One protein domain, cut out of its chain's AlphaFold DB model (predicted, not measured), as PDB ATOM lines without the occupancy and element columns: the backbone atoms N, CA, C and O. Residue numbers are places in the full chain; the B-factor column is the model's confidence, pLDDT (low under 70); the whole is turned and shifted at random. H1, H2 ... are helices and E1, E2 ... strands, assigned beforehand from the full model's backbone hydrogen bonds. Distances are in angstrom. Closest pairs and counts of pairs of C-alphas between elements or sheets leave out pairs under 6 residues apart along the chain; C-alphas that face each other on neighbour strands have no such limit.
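This is residues 25 to 42 and 154 to 244 of the 264 residues of an uncharacterized protein of Candidatus Saccharibacteria bacterium 32-50-10 (UniProt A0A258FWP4). A strongly twisted and curled sheet of five strands has a helical hairpin, H3 and H4, at one end, with H3 packed over E1, and a small two-strand hairpin, E3 and E4, beside edge strand E6 at the other. The short helix H1 crosses over E2 on the same face of the sheet as H3, and another short helix, H2, packs near E5 and E1. The printed part has 109 residues, with four named helices and seven named strands in the order H1 E1 E2 E3 E4 E5 E6 H2 E7 H3 H4, and its class is mixed, helices and strands. The larger sheet runs E6 E5 E2 E1 E7 and the smaller one E3 E4, both antiparallel. The whole is compact and rounded, with a radius of gyration of the C-alphas of 13.0 A and spans of 38 by 32 by 24 A.

H1 holds residues 31 to 36 and begins with C-alpha 31 at (151.426, 205.316, 154.378). E1 follows at residues 38 to 42, 13.5 A long, and after the cut come E2 at residues 154 to 157, E3 at 164 to 167 and E4 at 170 to 173. E5 spans residues 178 to 183 over 16.2 A, and E6 spans 188 to 193 over 16.8 A, beginning with C-alpha 188 at (137.443, 201.570, 151.649). H2, residues 194 to 200, measures 10.0 A and runs directly into E7, residues 201 to 203. H3, the longest helix, holds residues 208 to 223 and measures 23.0 A. H4, residues 230 to 242, measures 18.2 A and ends with C-alpha 242 at (156.027, 207.586, 142.434).

In the five-strand sheet, E6 and E7 are the edge strands. E5 and E6 form a hairpin, with N 181 and O 190 2.9 A apart, within hydrogen-bond range. E5 is the antiparallel neighbour of E2, with N 182 and O 155 at 2.8 A. E1 pairs in a staggered way: its residues 38 to 40 pair with E2, where N 40 and O 154 are 2.8 A apart, and its residues 40 to 42 pair with E7, where N 202 and O 41 are 2.8 A apart. Across the sheet the strands' lines turn by 93 degrees. H1 is on the sheet at a height of 9.5 A and runs across the strands, at 80 degrees to E2 on the local plane; it lies over E2 and only just not over E5, on which 2 of its 6 C-alphas fall. H3 is on the same face, also at a height of 9.5 A, over E1 and across the strands, at 68 degrees to E1 on the local plane. H3 and H4 form a helical hairpin and touch with residues 213 to 220 of H3 alone, closest at the C-alphas of Leu 216 and Met 237, 6.1 A, at a shallow tilt of 12 degrees, opposite ways. H4 only grazes the sheet, with its residues 234 to 242. H2 is on the sheet and touches residues 214 to 221 of H3 alone, closest at the C-alphas of Val 194 and Met 217, 6.3 A, at a steep tilt of 58 degrees, opposite ways. E3 and E4 form a hairpin, with N 165 and O 172 at 2.8 A. The closest C-alphas of E3 and E6, those of Thr 167 and Ile 189, are 5.4 A apart. In H1, H2, H3 and H4 every O i to N i+4 pair is within hydrogen-bond range.

The two C-alphas farthest apart, those of Ala 185 and Asp 227, are 40.4 A apart. Residues 43 to 153 are not printed, and C-alphas 42 and 154 across this cut are 7.6 A apart. Of the links that are printed whole, E2 to E3 and H3 to H4 are short and the others are tight. The mean pLDDT of the printed part is 91.0, and residues 225 and 227 are under 70.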
ATOM      1  N   ILE A  25     148.502 196.539 152.417       91.19
ATOM      2  CA  ILE A  25     147.655 197.724 152.544       91.19
ATOM      3  C   ILE A  25     146.325 197.322 153.187       91.19
ATOM      4  O   ILE A  25     145.431 196.785 152.535       91.19
ATOM      5  N   ASP A  26     146.166 197.596 154.480       88.94
ATOM      6  CA  ASP A  26     144.982 197.194 155.251       88.94
ATOM      7  C   ASP A  26     143.880 198.264 155.355       88.94
ATOM      8  O   ASP A  26     142.776 197.989 155.831       88.94
ATOM      9  N   SER A  27     144.174 199.500 154.942       88.38
ATOM     10  CA  SER A  27     143.278 200.639 155.127       88.38
ATOM     11  C   SER A  27     143.662 201.846 154.273       88.38
ATOM     12  O   SER A  27     144.793 201.984 153.808       88.38
ATOM     13  N   ILE A  28     142.727 202.795 154.142       87.81
ATOM     14  CA  ILE A  28     142.960 204.087 153.467       87.81
ATOM     15  C   ILE A  28     144.026 204.960 154.151       87.81
ATOM     16  O   ILE A  28     144.493 205.928 153.557       87.81
ATOM     17  N   ASN A  29     144.393 204.638 155.396       88.38
ATOM     18  CA  ASN A  29     145.384 205.375 156.180       88.38
ATOM     19  C   ASN A  29     146.801 204.811 156.029       88.38
ATOM     20  O   ASN A  29     147.727 205.357 156.630       88.38
ATOM     21  N   HIS A  30     146.969 203.727 155.266       91.69
ATOM     22  CA  HIS A  30     148.275 203.162 154.964       91.69
ATOM     23  C   HIS A  30     149.190 204.232 154.348       91.69
ATOM     24  O   HIS A  30     148.740 205.019 153.514       91.69
ATOM     25  N   GLU A  31     150.465 204.262 154.746       89.62
ATOM     26  CA  GLU A  31     151.426 205.316 154.378       89.62
ATOM     27  C   GLU A  31     151.486 205.528 152.863       89.62
ATOM     28  O   GLU A  31     151.243 206.631 152.377       89.62
ATOM     29  N   LEU A  32     151.660 204.435 152.115       89.06
ATOM     30  CA  LEU A  32     151.675 204.444 150.655       89.06
ATOM     31  C   LEU A  32     150.413 205.095 150.057       89.06
ATOM     32  O   LEU A  32     150.511 205.922 149.153       89.06
ATOM     33  N   VAL A  33     149.227 204.774 150.583       90.56
ATOM     34  CA  VAL A  33     147.949 205.326 150.106       90.56
ATOM     35  C   VAL A  33     147.849 206.811 150.444       90.56
ATOM     36  O   VAL A  33     147.558 207.626 149.569       90.56
ATOM     37  N   ARG A  34     148.115 207.174 151.700       89.25
ATOM     38  CA  ARG A  34     148.033 208.553 152.191       89.25
ATOM     39  C   ARG A  34     148.949 209.487 151.405       89.25
ATOM     40  O   ARG A  34     148.529 210.592 151.065       89.25
ATOM     41  N   ASP A  35     150.166 209.037 151.117       88.88
ATOM     42  CA  ASP A  35     151.221 209.892 150.578       88.88
ATOM     43  C   ASP A  35     151.195 209.949 149.045       88.88
ATOM     44  O   ASP A  35     151.621 210.942 148.453       88.88
ATOM     45  N   ARG A  36     150.665 208.908 148.383       91.88
ATOM     46  CA  ARG A  36     150.716 208.803 146.918       91.88
ATOM     47  C   ARG A  36     149.388 209.031 146.211       91.88
ATOM     48  O   ARG A  36     149.422 209.204 144.990       91.88
ATOM     49  N   LYS A  37     148.251 209.043 146.916       93.56
ATOM     50  CA  LYS A  37     146.933 209.184 146.282       93.56
ATOM     51  C   LYS A  37     146.777 210.485 145.501       93.56
ATOM     52  O   LYS A  37     147.265 211.544 145.895       93.56
ATOM     53  N   ILE A  38     146.056 210.397 144.391       94.75
ATOM     54  CA  ILE A  38     145.783 211.508 143.484       94.75
ATOM     55  C   ILE A  38     144.277 211.577 143.224       94.75
ATOM     56  O   ILE A  38     143.610 210.553 143.083       94.75
ATOM     57  N   SER A  39     143.738 212.796 143.178       92.75
ATOM     58  CA  SER A  39     142.323 213.037 142.887       92.75
ATOM     59  C   SER A  39     141.979 212.766 141.422       92.75
ATOM     60  O   SER A  39     142.798 212.938 140.521       92.75
ATOM     61  N   MET A  40     140.738 212.364 141.180       92.62
ATOM     62  CA  MET A  40     140.135 212.161 139.863       92.62
ATOM     63  C   MET A  40     138.652 212.527 139.919       92.62
ATOM     64  O   MET A  40     138.060 212.591 140.999       92.62
ATOM     65  N   LEU A  41     138.033 212.733 138.761       88.75
ATOM     66  CA  LEU A  41     136.601 213.012 138.660       88.75
ATOM     67  C   LEU A  41     135.926 211.985 137.754       88.75
ATOM     68  O   LEU A  41     136.564 211.437 136.863       88.75
ATOM     69  N   SER A  42     134.642 211.703 137.955       86.62
ATOM     70  CA  SER A  42     133.894 210.839 137.038       86.62
ATOM     71  C   SER A  42     133.905 211.396 135.617       86.62
ATOM     72  O   SER A  42     133.815 212.607 135.404       86.62
ATOM     73  N   GLY A 154     136.761 211.151 143.130       88.69
ATOM     74  CA  GLY A 154     137.404 209.970 143.683       88.69
ATOM     75  C   GLY A 154     138.896 210.208 143.851       88.69
ATOM     76  O   GLY A 154     139.433 211.226 143.417       88.69
ATOM     77  N   GLU A 155     139.567 209.248 144.463       94.75
ATOM     78  CA  GLU A 155     141.020 209.226 144.561       94.75
ATOM     79  C   GLU A 155     141.525 207.850 144.147       94.75
ATOM     80  O   GLU A 155     140.823 206.847 144.296       94.75
ATOM     81  N   PHE A 156     142.738 207.797 143.615       96.88
ATOM     82  CA  PHE A 156     143.377 206.548 143.232       96.88
ATOM     83  C   PHE A 156     144.869 206.575 143.549       96.88
ATOM     84  O   PHE A 156     145.465 207.640 143.729       96.88
ATOM     85  N   VAL A 157     145.468 205.393 143.612       96.62
ATOM     86  CA  VAL A 157     146.907 205.203 143.778       96.62
ATOM     87  C   VAL A 157     147.370 204.029 142.915       96.62
ATOM     88  O   VAL A 157     146.680 203.013 142.811       96.62
ATOM     89  N   ILE A 158     148.523 204.194 142.269       96.19
ATOM     90  CA  ILE A 158     149.233 203.112 141.580       96.19
ATOM     91  C   ILE A 158     150.224 202.519 142.580       96.19
ATOM     92  O   ILE A 158     150.896 203.269 143.292       96.19
ATOM     93  N   VAL A 159     150.245 201.193 142.683       94.75
ATOM     94  CA  VAL A 159     151.077 200.440 143.629       94.75
ATOM     95  C   VAL A 159     151.778 199.301 142.886       94.75
ATOM     96  O   VAL A 159     151.279 198.911 141.832       94.75
ATOM     97  N   PRO A 160     152.883 198.745 143.409       94.38
ATOM     98  CA  PRO A 160     153.570 197.629 142.768       94.38
ATOM     99  C   PRO A 160     152.673 196.403 142.522       94.38
ATOM    100  O   PRO A 160     151.736 196.111 143.271       94.38
ATOM    101  N   VAL A 161     153.011 195.619 141.495       94.00
ATOM    102  CA  VAL A 161     152.420 194.284 141.307       94.00
ATOM    103  C   VAL A 161     152.778 193.407 142.507       94.00
ATOM    104  O   VAL A 161     153.911 193.433 142.980       94.00
ATOM    105  N   GLY A 162     151.828 192.602 142.983       93.06
ATOM    106  CA  GLY A 162     152.041 191.726 144.137       93.06
ATOM    107  C   GLY A 162     151.713 192.369 145.486       93.06
ATOM    108  O   GLY A 162     151.673 191.662 146.487       93.06
ATOM    109  N   THR A 163     151.410 193.672 145.535       94.06
ATOM    110  CA  THR A 163     150.924 194.314 146.763       94.06
ATOM    111  C   THR A 163     149.622 193.659 147.231       94.06
ATOM    112  O   THR A 163     148.652 193.571 146.473       94.06
ATOM    113  N   ASP A 164     149.589 193.229 148.492       94.94
ATOM    114  CA  ASP A 164     148.400 192.654 149.114       94.94
ATOM    115  C   ASP A 164     147.534 193.768 149.712       94.94
ATOM    116  O   ASP A 164     148.026 194.672 150.385       94.94
ATOM    117  N   VAL A 165     146.225 193.724 149.473       93.69
ATOM    118  CA  VAL A 165     145.286 194.786 149.856       93.69
ATOM    119  C   VAL A 165     144.052 194.194 150.519       93.69
ATOM    120  O   VAL A 165     143.422 193.280 149.987       93.69
ATOM    121  N   VAL A 166     143.648 194.742 151.663       92.69
ATOM    122  CA  VAL A 166     142.394 194.378 152.330       92.69
ATOM    123  C   VAL A 166     141.264 195.250 151.789       92.69
ATOM    124  O   VAL A 166     141.165 196.439 152.094       92.69
ATOM    125  N   THR A 167     140.382 194.654 150.989       90.88
ATOM    126  CA  THR A 167     139.176 195.319 150.475       90.88
ATOM    127  C   THR A 167     137.946 194.952 151.313       90.88
ATOM    128  O   THR A 167     137.986 194.035 152.136       90.88
ATOM    129  N   GLN A 168     136.812 195.623 151.082       85.94
ATOM    130  CA  GLN A 168     135.536 195.236 151.709       85.94
ATOM    131  C   GLN A 168     135.044 193.844 151.280       85.94
ATOM    132  O   GLN A 168     134.259 193.229 151.999       85.94
ATOM    133  N   GLU A 169     135.493 193.353 150.126       82.75
ATOM    134  CA  GLU A 169     135.104 192.053 149.570       82.75
ATOM    135  C   GLU A 169     136.064 190.928 149.992       82.75
ATOM    136  O   GLU A 169     135.767 189.750 149.807       82.75
ATOM    137  N   GLY A 170     137.194 191.287 150.609       88.44
ATOM    138  CA  GLY A 170     138.237 190.366 151.040       88.44
ATOM    139  C   GLY A 170     139.639 190.821 150.625       88.44
ATOM    140  O   GLY A 170     139.803 191.878 150.007       88.44
ATOM    141  N   PRO A 171     140.672 190.045 150.988       91.62
ATOM    142  CA  PRO A 171     142.036 190.309 150.556       91.62
ATOM    143  C   PRO A 171     142.186 190.088 149.044       91.62
ATOM    144  O   PRO A 171     141.654 189.120 148.499       91.62
ATOM    145  N   VAL A 172     142.920 190.977 148.381       94.12
ATOM    146  CA  VAL A 172     143.230 190.933 146.945       94.12
ATOM    147  C   VAL A 172     144.702 191.277 146.749       94.12
ATOM    148  O   VAL A 172     145.199 192.203 147.380       94.12
ATOM    149  N   THR A 173     145.378 190.573 145.846       95.31
ATOM    150  CA  THR A 173     146.746 190.894 145.421       95.31
ATOM    151  C   THR A 173     146.702 191.647 144.096       95.31
ATOM    152  O   THR A 173     146.101 191.159 143.133       95.31
ATOM    153  N   VAL A 174     147.342 192.813 144.028       94.81
ATOM    154  CA  VAL A 174     147.363 193.671 142.834       94.81
ATOM    155  C   VAL A 174     148.028 192.950 141.664       94.81
ATOM    156  O   VAL A 174     149.166 192.489 141.765       94.81
ATOM    157  N   GLN A 175     147.302 192.843 140.552       95.19
ATOM    158  CA  GLN A 175     147.785 192.246 139.305       95.19
ATOM    159  C   GLN A 175     148.351 193.313 138.354       95.19
ATOM    160  O   GLN A 175     148.011 194.495 138.488       95.19
ATOM    161  N   PRO A 176     149.171 192.926 137.355       95.31
ATOM    162  CA  PRO A 176     149.566 193.839 136.291       95.31
ATOM    163  C   PRO A 176     148.348 194.527 135.669       95.31
ATOM    164  O   PRO A 176     147.344 193.893 135.351       95.31
ATOM    165  N   GLY A 177     148.445 195.847 135.535       94.25
ATOM    166  CA  GLY A 177     147.385 196.681 134.969       94.25
ATOM    167  C   GLY A 177     146.264 197.036 135.940       94.25
ATOM    168  O   GLY A 177     145.272 197.617 135.505       94.25
ATOM    169  N   GLN A 178     146.410 196.741 137.234       96.81
ATOM    170  CA  GLN A 178     145.461 197.159 138.262       96.81
ATOM    171  C   GLN A 178     145.966 198.340 139.084       96.81
ATOM    172  O   GLN A 178     147.152 198.495 139.339       96.81
ATOM    173  N   VAL A 179     145.036 199.170 139.531       97.06
ATOM    174  CA  VAL A 179     145.276 200.316 140.409       97.06
ATOM    175  C   VAL A 179     144.261 200.293 141.542       97.06
ATOM    176  O   VAL A 179     143.225 199.631 141.450       97.06
ATOM    177  N   LEU A 180     144.535 201.020 142.619       96.50
ATOM    178  CA  LEU A 180     143.642 201.074 143.770       96.50
ATOM    179  C   LEU A 180     142.789 202.335 143.713       96.50
ATOM    180  O   LEU A 180     143.324 203.441 143.661       96.50
ATOM    181  N   ILE A 181     141.467 202.179 143.777       95.62
ATOM    182  CA  ILE A 181     140.550 203.292 144.025       95.62
ATOM    183  C   ILE A 181     140.293 203.406 145.523       95.62
ATOM    184  O   ILE A 181     140.025 202.423 146.216       95.62
ATOM    185  N   ILE A 182     140.331 204.643 146.001       94.19
ATOM    186  CA  ILE A 182     140.135 205.025 147.390       94.19
ATOM    187  C   ILE A 182     138.773 205.706 147.500       94.19
ATOM    188  O   ILE A 182     138.480 206.697 146.828       94.19
ATOM    189  N   ASN A 183     137.923 205.169 148.367       84.81
ATOM    190  CA  ASN A 183     136.652 205.770 148.731       84.81
ATOM    191  C   ASN A 183     136.751 206.301 150.160       84.81
ATOM    192  O   ASN A 183     136.468 205.575 151.116       84.81
ATOM    193  N   GLU A 184     137.142 207.569 150.308       81.88
ATOM    194  CA  GLU A 184     137.270 208.197 151.629       81.88
ATOM    195  C   GLU A 184     135.958 208.177 152.416       81.88
ATOM    196  O   GLU A 184     135.958 207.884 153.609       81.88
ATOM    197  N   ALA A 185     134.824 208.415 151.748       75.31
ATOM    198  CA  ALA A 185     133.515 208.466 152.398       75.31
ATOM    199  C   ALA A 185     133.126 207.129 153.048       75.31
ATOM    200  O   ALA A 185     132.411 207.107 154.050       75.31
ATOM    201  N   ARG A 186     133.591 206.009 152.483       78.75
ATOM    202  CA  ARG A 186     133.362 204.657 153.012       78.75
ATOM    203  C   ARG A 186     134.561 204.072 153.752       78.75
ATOM    204  O   ARG A 186     134.445 202.962 154.268       78.75
ATOM    205  N   GLY A 187     135.689 204.778 153.792       82.56
ATOM    206  CA  GLY A 187     136.939 204.269 154.346       82.56
ATOM    207  C   GLY A 187     137.420 202.984 153.669       82.56
ATOM    208  O   GLY A 187     137.936 202.106 154.354       82.56
ATOM    209  N   SER A 188     137.196 202.831 152.358       88.00
ATOM    210  CA  SER A 188     137.443 201.570 151.649       88.00
ATOM    211  C   SER A 188     138.369 201.711 150.450       88.00
ATOM    212  O   SER A 188     138.401 202.750 149.793       88.00
ATOM    213  N   ILE A 189     139.070 200.619 150.147       93.50
ATOM    214  CA  ILE A 189     139.936 200.461 148.979       93.50
ATOM    215  C   ILE A 189     139.413 199.294 148.147       93.50
ATOM    216  O   ILE A 189     138.918 198.309 148.700       93.50
ATOM    217  N   TYR A 190     139.516 199.405 146.829       93.94
ATOM    218  CA  TYR A 190     139.321 198.282 145.919       93.94
ATOM    219  C   TYR A 190     140.264 198.395 144.721       93.94
ATOM    220  O   TYR A 190     140.609 199.501 144.300       93.94
ATOM    221  N   ALA A 191     140.678 197.250 144.182       94.81
ATOM    222  CA  ALA A 191     141.474 197.185 142.964       94.81
ATOM    223  C   ALA A 191     140.567 197.265 141.727       94.81
ATOM    224  O   ALA A 191     139.457 196.730 141.717       94.81
ATOM    225  N   THR A 192     141.030 197.935 140.679       96.06
ATOM    226  CA  THR A 192     140.350 198.005 139.383       96.06
ATOM    227  C   THR A 192     141.377 198.032 138.264       96.06
ATOM    228  O   THR A 192     142.497 198.497 138.466       96.06
ATOM    229  N   ASP A 193     141.000 197.564 137.081       96.81
ATOM    230  CA  ASP A 193     141.880 197.619 135.921       96.81
ATOM    231  C   ASP A 193     142.025 199.069 135.435       96.81
ATOM    232  O   ASP A 193     141.066 199.850 135.459       96.81
ATOM    233  N   VAL A 194     143.207 199.415 134.924       96.56
ATOM    234  CA  VAL A 194     143.505 200.727 134.329       96.56
ATOM    235  C   VAL A 194     142.465 201.099 133.269       96.56
ATOM    236  O   VAL A 194     141.966 202.224 133.266       96.56
ATOM    237  N   ASP A 195     142.059 200.151 132.425       93.62
ATOM    238  CA  ASP A 195     141.038 200.380 131.400       93.62
ATOM    239  C   ASP A 195     139.684 200.775 131.980       93.62
ATOM    240  O   ASP A 195     139.038 201.705 131.489       93.62
ATOM    241  N   GLN A 196     139.254 200.095 133.042       93.69
ATOM    242  CA  GLN A 196     137.992 200.408 133.700       93.69
ATOM    243  C   GLN A 196     138.053 201.784 134.365       93.69
ATOM    244  O   GLN A 196     137.082 202.541 134.295       93.69
ATOM    245  N   LEU A 197     139.192 202.140 134.970       95.38
ATOM    246  CA  LEU A 197     139.394 203.470 135.536       95.38
ATOM    247  C   LEU A 197     139.328 204.544 134.443       95.38
ATOM    248  O   LEU A 197     138.541 205.483 134.564       95.38
ATOM    249  N   LEU A 198     140.082 204.388 133.352       94.25
ATOM    250  CA  LEU A 198     140.136 205.357 132.251       94.25
ATOM    251  C   LEU A 198     138.795 205.533 131.522       94.25
ATOM    252  O   LEU A 198     138.552 206.588 130.940       94.25
ATOM    253  N   GLN A 199     137.925 204.521 131.534       91.00
ATOM    254  CA  GLN A 199     136.565 204.629 130.994       91.00
ATOM    255  C   GLN A 199     135.618 205.397 131.922       91.00
ATOM    256  O   GLN A 199     134.704 206.074 131.453       91.00
ATOM    257  N   ARG A 200     135.796 205.263 133.240       89.62
ATOM    258  CA  ARG A 200     134.856 205.782 134.245       89.62
ATOM    259  C   ARG A 200     135.248 207.142 134.800       89.62
ATOM    260  O   ARG A 200     134.386 207.817 135.364       89.62
ATOM    261  N   TYR A 201     136.508 207.537 134.654       91.75
ATOM    262  CA  TYR A 201     137.069 208.735 135.264       91.75
ATOM    263  C   TYR A 201     137.873 209.571 134.268       91.75
ATOM    264  O   TYR A 201     138.333 209.100 133.231       91.75
ATOM    265  N   VAL A 202     138.042 210.841 134.611       91.12
ATOM    266  CA  VAL A 202     138.886 211.824 133.938       91.12
ATOM    267  C   VAL A 202     139.819 212.479 134.961       91.12
ATOM    268  O   VAL A 202     139.530 212.449 136.165       91.12
ATOM    269  N   PRO A 203     140.931 213.083 134.504       92.38
ATOM    270  CA  PRO A 203     141.805 213.836 135.386       92.38
ATOM    271  C   PRO A 203     141.047 214.944 136.112       92.38
ATOM    272  O   PRO A 203     140.213 215.626 135.517       92.38
ATOM    273  N   ASP A 204     141.385 215.170 137.376       89.56
ATOM    274  CA  ASP A 204     140.932 216.347 138.108       89.56
ATOM    275  C   ASP A 204     141.665 217.593 137.567       89.56
ATOM    276  O   ASP A 204     142.882 217.710 137.743       89.56
ATOM    277  N   PRO A 205     140.967 218.550 136.926       84.12
ATOM    278  CA  PRO A 205     141.602 219.717 136.318       84.12
ATOM    279  C   PRO A 205     142.247 220.651 137.349       84.12
ATOM    280  O   PRO A 205     143.148 221.420 137.002       84.12
ATOM    281  N   SER A 206     141.825 220.587 138.617       83.56
ATOM    282  CA  SER A 206     142.432 221.345 139.717       83.56
ATOM    283  C   SER A 206     143.742 220.724 140.222       83.56
ATOM    284  O   SER A 206     144.512 221.381 140.932       83.56
ATOM    285  N   ASN A 207     144.036 219.486 139.809       88.31
ATOM    286  CA  ASN A 207     145.201 218.717 140.216       88.31
ATOM    287  C   ASN A 207     146.043 218.266 138.998       88.31
ATOM    288  O   ASN A 207     145.814 217.193 138.446       88.31
ATOM    289  N   PRO A 208     147.054 219.047 138.577       89.81
ATOM    290  CA  PRO A 208     148.021 218.679 137.537       89.81
ATOM    291  C   PRO A 208     148.605 217.267 137.652       89.81
ATOM    292  O   PRO A 208     148.735 216.599 136.628       89.81
ATOM    293  N   ALA A 209     148.868 216.783 138.871       93.94
ATOM    294  CA  ALA A 209     149.358 215.425 139.118       93.94
ATOM    295  C   ALA A 209     148.381 214.355 138.593       93.94
ATOM    296  O   ALA A 209     148.791 213.300 138.119       93.94
ATOM    297  N   SER A 210     147.076 214.654 138.605       94.69
ATOM    298  CA  SER A 210     146.033 213.814 138.009       94.69
ATOM    299  C   SER A 210     146.189 213.700 136.498       94.69
ATOM    300  O   SER A 210     146.104 212.609 135.944       94.69
ATOM    301  N   SER A 211     146.481 214.807 135.813       94.00
ATOM    302  CA  SER A 211     146.673 214.785 134.356       94.00
ATOM    303  C   SER A 211     147.895 213.958 133.956       94.00
ATOM    304  O   SER A 211     147.822 213.199 132.991       94.00
ATOM    305  N   GLU A 212     148.986 214.069 134.714       95.75
ATOM    306  CA  GLU A 212     150.204 213.282 134.504       95.75
ATOM    307  C   GLU A 212     149.965 211.790 134.763       95.75
ATOM    308  O   GLU A 212     150.242 210.964 133.894       95.75
ATOM    309  N   ALA A 213     149.341 211.442 135.890       97.00
ATOM    310  CA  ALA A 213     149.024 210.058 136.233       97.00
ATOM    311  C   ALA A 213     148.091 209.384 135.210       97.00
ATOM    312  O   ALA A 213     148.295 208.227 134.844       97.00
ATOM    313  N   PHE A 214     147.088 210.103 134.696       97.00
ATOM    314  CA  PHE A 214     146.245 209.602 133.604       97.00
ATOM    315  C   PHE A 214     147.004 209.455 132.282       97.00
ATOM    316  O   PHE A 214     146.631 208.605 131.476       97.00
ATOM    317  N   GLY A 215     148.037 210.268 132.041       96.81
ATOM    318  CA  GLY A 215     148.960 210.091 130.919       96.81
ATOM    319  C   GLY A 215     149.688 208.753 131.013       96.81
ATOM    320  O   GLY A 215     149.576 207.946 130.097       96.81
ATOM    321  N   LEU A 216     150.301 208.469 132.167       96.94
ATOM    322  CA  LEU A 216     150.988 207.196 132.426       96.94
ATOM    323  C   LEU A 216     150.070 205.983 132.222       96.94
ATOM    324  O   LEU A 216     150.452 205.015 131.572       96.94
ATOM    325  N   MET A 217     148.837 206.050 132.732       97.25
ATOM    326  CA  MET A 217     147.851 204.978 132.564       97.25
ATOM    327  C   MET A 217     147.439 204.769 131.098       97.25
ATOM    328  O   MET A 217     147.233 203.631 130.672       97.25
ATOM    329  N   LYS A 218     147.316 205.844 130.308       96.31
ATOM    330  CA  LYS A 218     147.024 205.746 128.868       96.31
ATOM    331  C   LYS A 218     148.196 205.143 128.104       96.31
ATOM    332  O   LYS A 218     147.970 204.245 127.300       96.31
ATOM    333  N   ASP A 219     149.416 205.584 128.395       94.56
ATOM    334  CA  ASP A 219     150.631 205.051 127.776       94.56
ATOM    335  C   ASP A 219     150.804 203.561 128.102       94.56
ATOM    336  O   ASP A 219     151.112 202.771 127.209       94.56
ATOM    337  N   TYR A 220     150.527 203.156 129.349       94.44
ATOM    338  CA  TYR A 220     150.485 201.749 129.751       94.44
ATOM    339  C   TYR A 220     149.491 200.963 128.889       94.44
ATOM    340  O   TYR A 220     149.895 200.036 128.190       94.44
ATOM    341  N   ARG A 221     148.212 201.369 128.867       93.81
ATOM    342  CA  ARG A 221     147.165 200.704 128.072       93.81
ATOM    343  C   ARG A 221     147.550 200.578 126.599       93.81
ATOM    344  O   ARG A 221     147.342 199.529 126.002       93.81
ATOM    345  N   ASP A 222     148.078 201.649 126.015       90.94
ATOM    346  CA  ASP A 222     148.390 201.705 124.586       90.94
ATOM    347  C   ASP A 222     149.644 200.876 124.224       90.94
ATOM    348  O   ASP A 222     149.862 200.577 123.049       90.94
ATOM    349  N   THR A 223     150.440 200.470 125.223       87.75
ATOM    350  CA  THR A 223     151.652 199.641 125.067       87.75
ATOM    351  C   THR A 223     151.414 198.164 125.411       87.75
ATOM    352  O   THR A 223     152.114 197.285 124.904       87.75
ATOM    353  N   VAL A 224     150.425 197.850 126.251       82.38
ATOM    354  CA  VAL A 224     150.074 196.458 126.571       82.38
ATOM    355  C   VAL A 224     149.725 195.699 125.281       82.38
ATOM    356  O   VAL A 224     148.912 196.138 124.468       82.38
ATOM    357  N   GLY A 225     150.372 194.547 125.073       69.94
ATOM    358  CA  GLY A 225     150.223 193.725 123.866       69.94
ATOM    359  C   GLY A 225     151.277 193.935 122.767       69.94
ATOM    360  O   GLY A 225     151.207 193.256 121.743       69.94
ATOM    361  N   THR A 226     152.278 194.809 122.955       70.50
ATOM    362  CA  THR A 226     153.380 195.026 121.989       70.50
ATOM    363  C   THR A 226     154.647 194.200 122.288       70.50
ATOM    364  O   THR A 226     155.750 194.742 122.300       70.50
ATOM    365  N   ASP A 227     154.514 192.895 122.557       66.62
ATOM    366  CA  ASP A 227     155.615 191.960 122.909       66.62
ATOM    367  C   ASP A 227     156.420 192.313 124.185       66.62
ATOM    368  O   ASP A 227     157.474 191.730 124.445       66.62
ATOM    369  N   THR A 228     155.941 193.254 125.003       71.56
ATOM    370  CA  THR A 228     156.572 193.636 126.279       71.56
ATOM    371  C   THR A 228     155.843 192.971 127.445       71.56
ATOM    372  O   THR A 228     154.625 192.839 127.409       71.56
ATOM    373  N   ASP A 229     156.587 192.534 128.463       84.81
ATOM    374  CA  ASP A 229     156.033 191.915 129.669       84.81
ATOM    375  C   ASP A 229     155.183 192.916 130.479       84.81
ATOM    376  O   ASP A 229     155.667 193.984 130.867       84.81
ATOM    377  N   ASP A 230     153.921 192.564 130.744       85.44
ATOM    378  CA  ASP A 230     152.943 193.443 131.403       85.44
ATOM    379  C   ASP A 230     153.364 193.840 132.825       85.44
ATOM    380  O   ASP A 230     153.066 194.951 133.268       85.44
ATOM    381  N   GLY A 231     154.076 192.956 133.536       85.88
ATOM    382  CA  GLY A 231     154.624 193.244 134.862       85.88
ATOM    383  C   GLY A 231     155.712 194.315 134.803       85.88
ATOM    384  O   GLY A 231     155.700 195.261 135.587       85.88
ATOM    385  N   THR A 232     156.600 194.227 133.814       88.81
ATOM    386  CA  THR A 232     157.645 195.229 133.559       88.81
ATOM    387  C   THR A 232     157.050 196.587 133.177       88.81
ATOM    388  O   THR A 232     157.494 197.621 133.679       88.81
ATOM    389  N   LEU A 233     156.018 196.600 132.326       91.94
ATOM    390  CA  LEU A 233     155.289 197.825 131.981       91.94
ATOM    391  C   LEU A 233     154.601 198.439 133.204       91.94
ATOM    392  O   LEU A 233     154.610 199.659 133.374       91.94
ATOM    393  N   HIS A 234     154.022 197.602 134.063       94.56
ATOM    394  CA  HIS A 234     153.367 198.068 135.275       94.56
ATOM    395  C   HIS A 234     154.374 198.655 136.267       94.56
ATOM    396  O   HIS A 234     154.134 199.735 136.797       94.56
ATOM    397  N   GLN A 235     155.521 197.999 136.467       94.00
ATOM    398  CA  GLN A 235     156.578 198.527 137.330       94.00
ATOM    399  C   GLN A 235     157.071 199.887 136.833       94.00
ATOM    400  O   GLN A 235     157.224 200.814 137.621       94.00
ATOM    401  N   PHE A 236     157.250 200.043 135.519       93.62
ATOM    402  CA  PHE A 236     157.598 201.339 134.945       93.62
ATOM    403  C   PHE A 236     156.531 202.403 135.249       93.62
ATOM    404  O   PHE A 236     156.871 203.513 135.656       93.62
ATOM    405  N   MET A 237     155.246 202.070 135.096       95.75
ATOM    406  CA  MET A 237     154.140 202.972 135.434       95.75
ATOM    407  C   MET A 237     154.151 203.365 136.923       95.75
ATOM    408  O   MET A 237     153.997 204.547 137.227       95.75
ATOM    409  N   ASP A 238     154.361 202.414 137.839       95.31
ATOM    410  CA  ASP A 238     154.464 202.657 139.288       95.31
ATOM    411  C   ASP A 238     155.672 203.541 139.650       95.31
ATOM    412  O   ASP A 238     155.535 204.500 140.419       95.31
ATOM    413  N   ASP A 239     156.835 203.293 139.043       94.31
ATOM    414  CA  ASP A 239     158.052 204.089 139.238       94.31
ATOM    415  C   ASP A 239     157.841 205.543 138.789       94.31
ATOM    416  O   ASP A 239     158.159 206.484 139.523       94.31
ATOM    417  N   GLN A 240     157.262 205.744 137.598       96.19
ATOM    418  CA  GLN A 240     156.941 207.085 137.102       96.19
ATOM    419  C   GLN A 240     155.893 207.766 137.989       96.19
ATOM    420  O   GLN A 240     156.059 208.927 138.360       96.19
ATOM    421  N   PHE A 241     154.849 207.041 138.402       95.75
ATOM    422  CA  PHE A 241     153.808 207.569 139.281       95.75
ATOM    423  C   PHE A 241     154.358 207.975 140.655       95.75
ATOM    424  O   PHE A 241     153.940 208.986 141.227       95.75
ATOM    425  N   SER A 242     155.323 207.228 141.196       92.06
ATOM    426  CA  SER A 242     156.027 207.586 142.434       92.06
ATOM    427  C   SER A 242     156.722 208.942 142.322       92.06
ATOM    428  O   SER A 242     156.677 209.724 143.271       92.06
ATOM    429  N   GLY A 243     157.290 209.248 141.153       90.62
ATOM    430  CA  GLY A 243     158.007 210.492 140.873       90.62
ATOM    431  C   GLY A 243     157.140 211.735 140.645       90.62
ATOM    432  O   GLY A 243     157.701 212.827 140.568       90.62
ATOM    433  N   ILE A 244     155.811 211.606 140.552       92.81
ATOM    434  CA  ILE A 244     154.918 212.744 140.283       92.81
ATOM    435  C   ILE A 244     154.969 213.770 141.427       92.81
ATOM    436  O   ILE A 244     154.773 213.435 142.601       92.81
TER     437      ILE A 244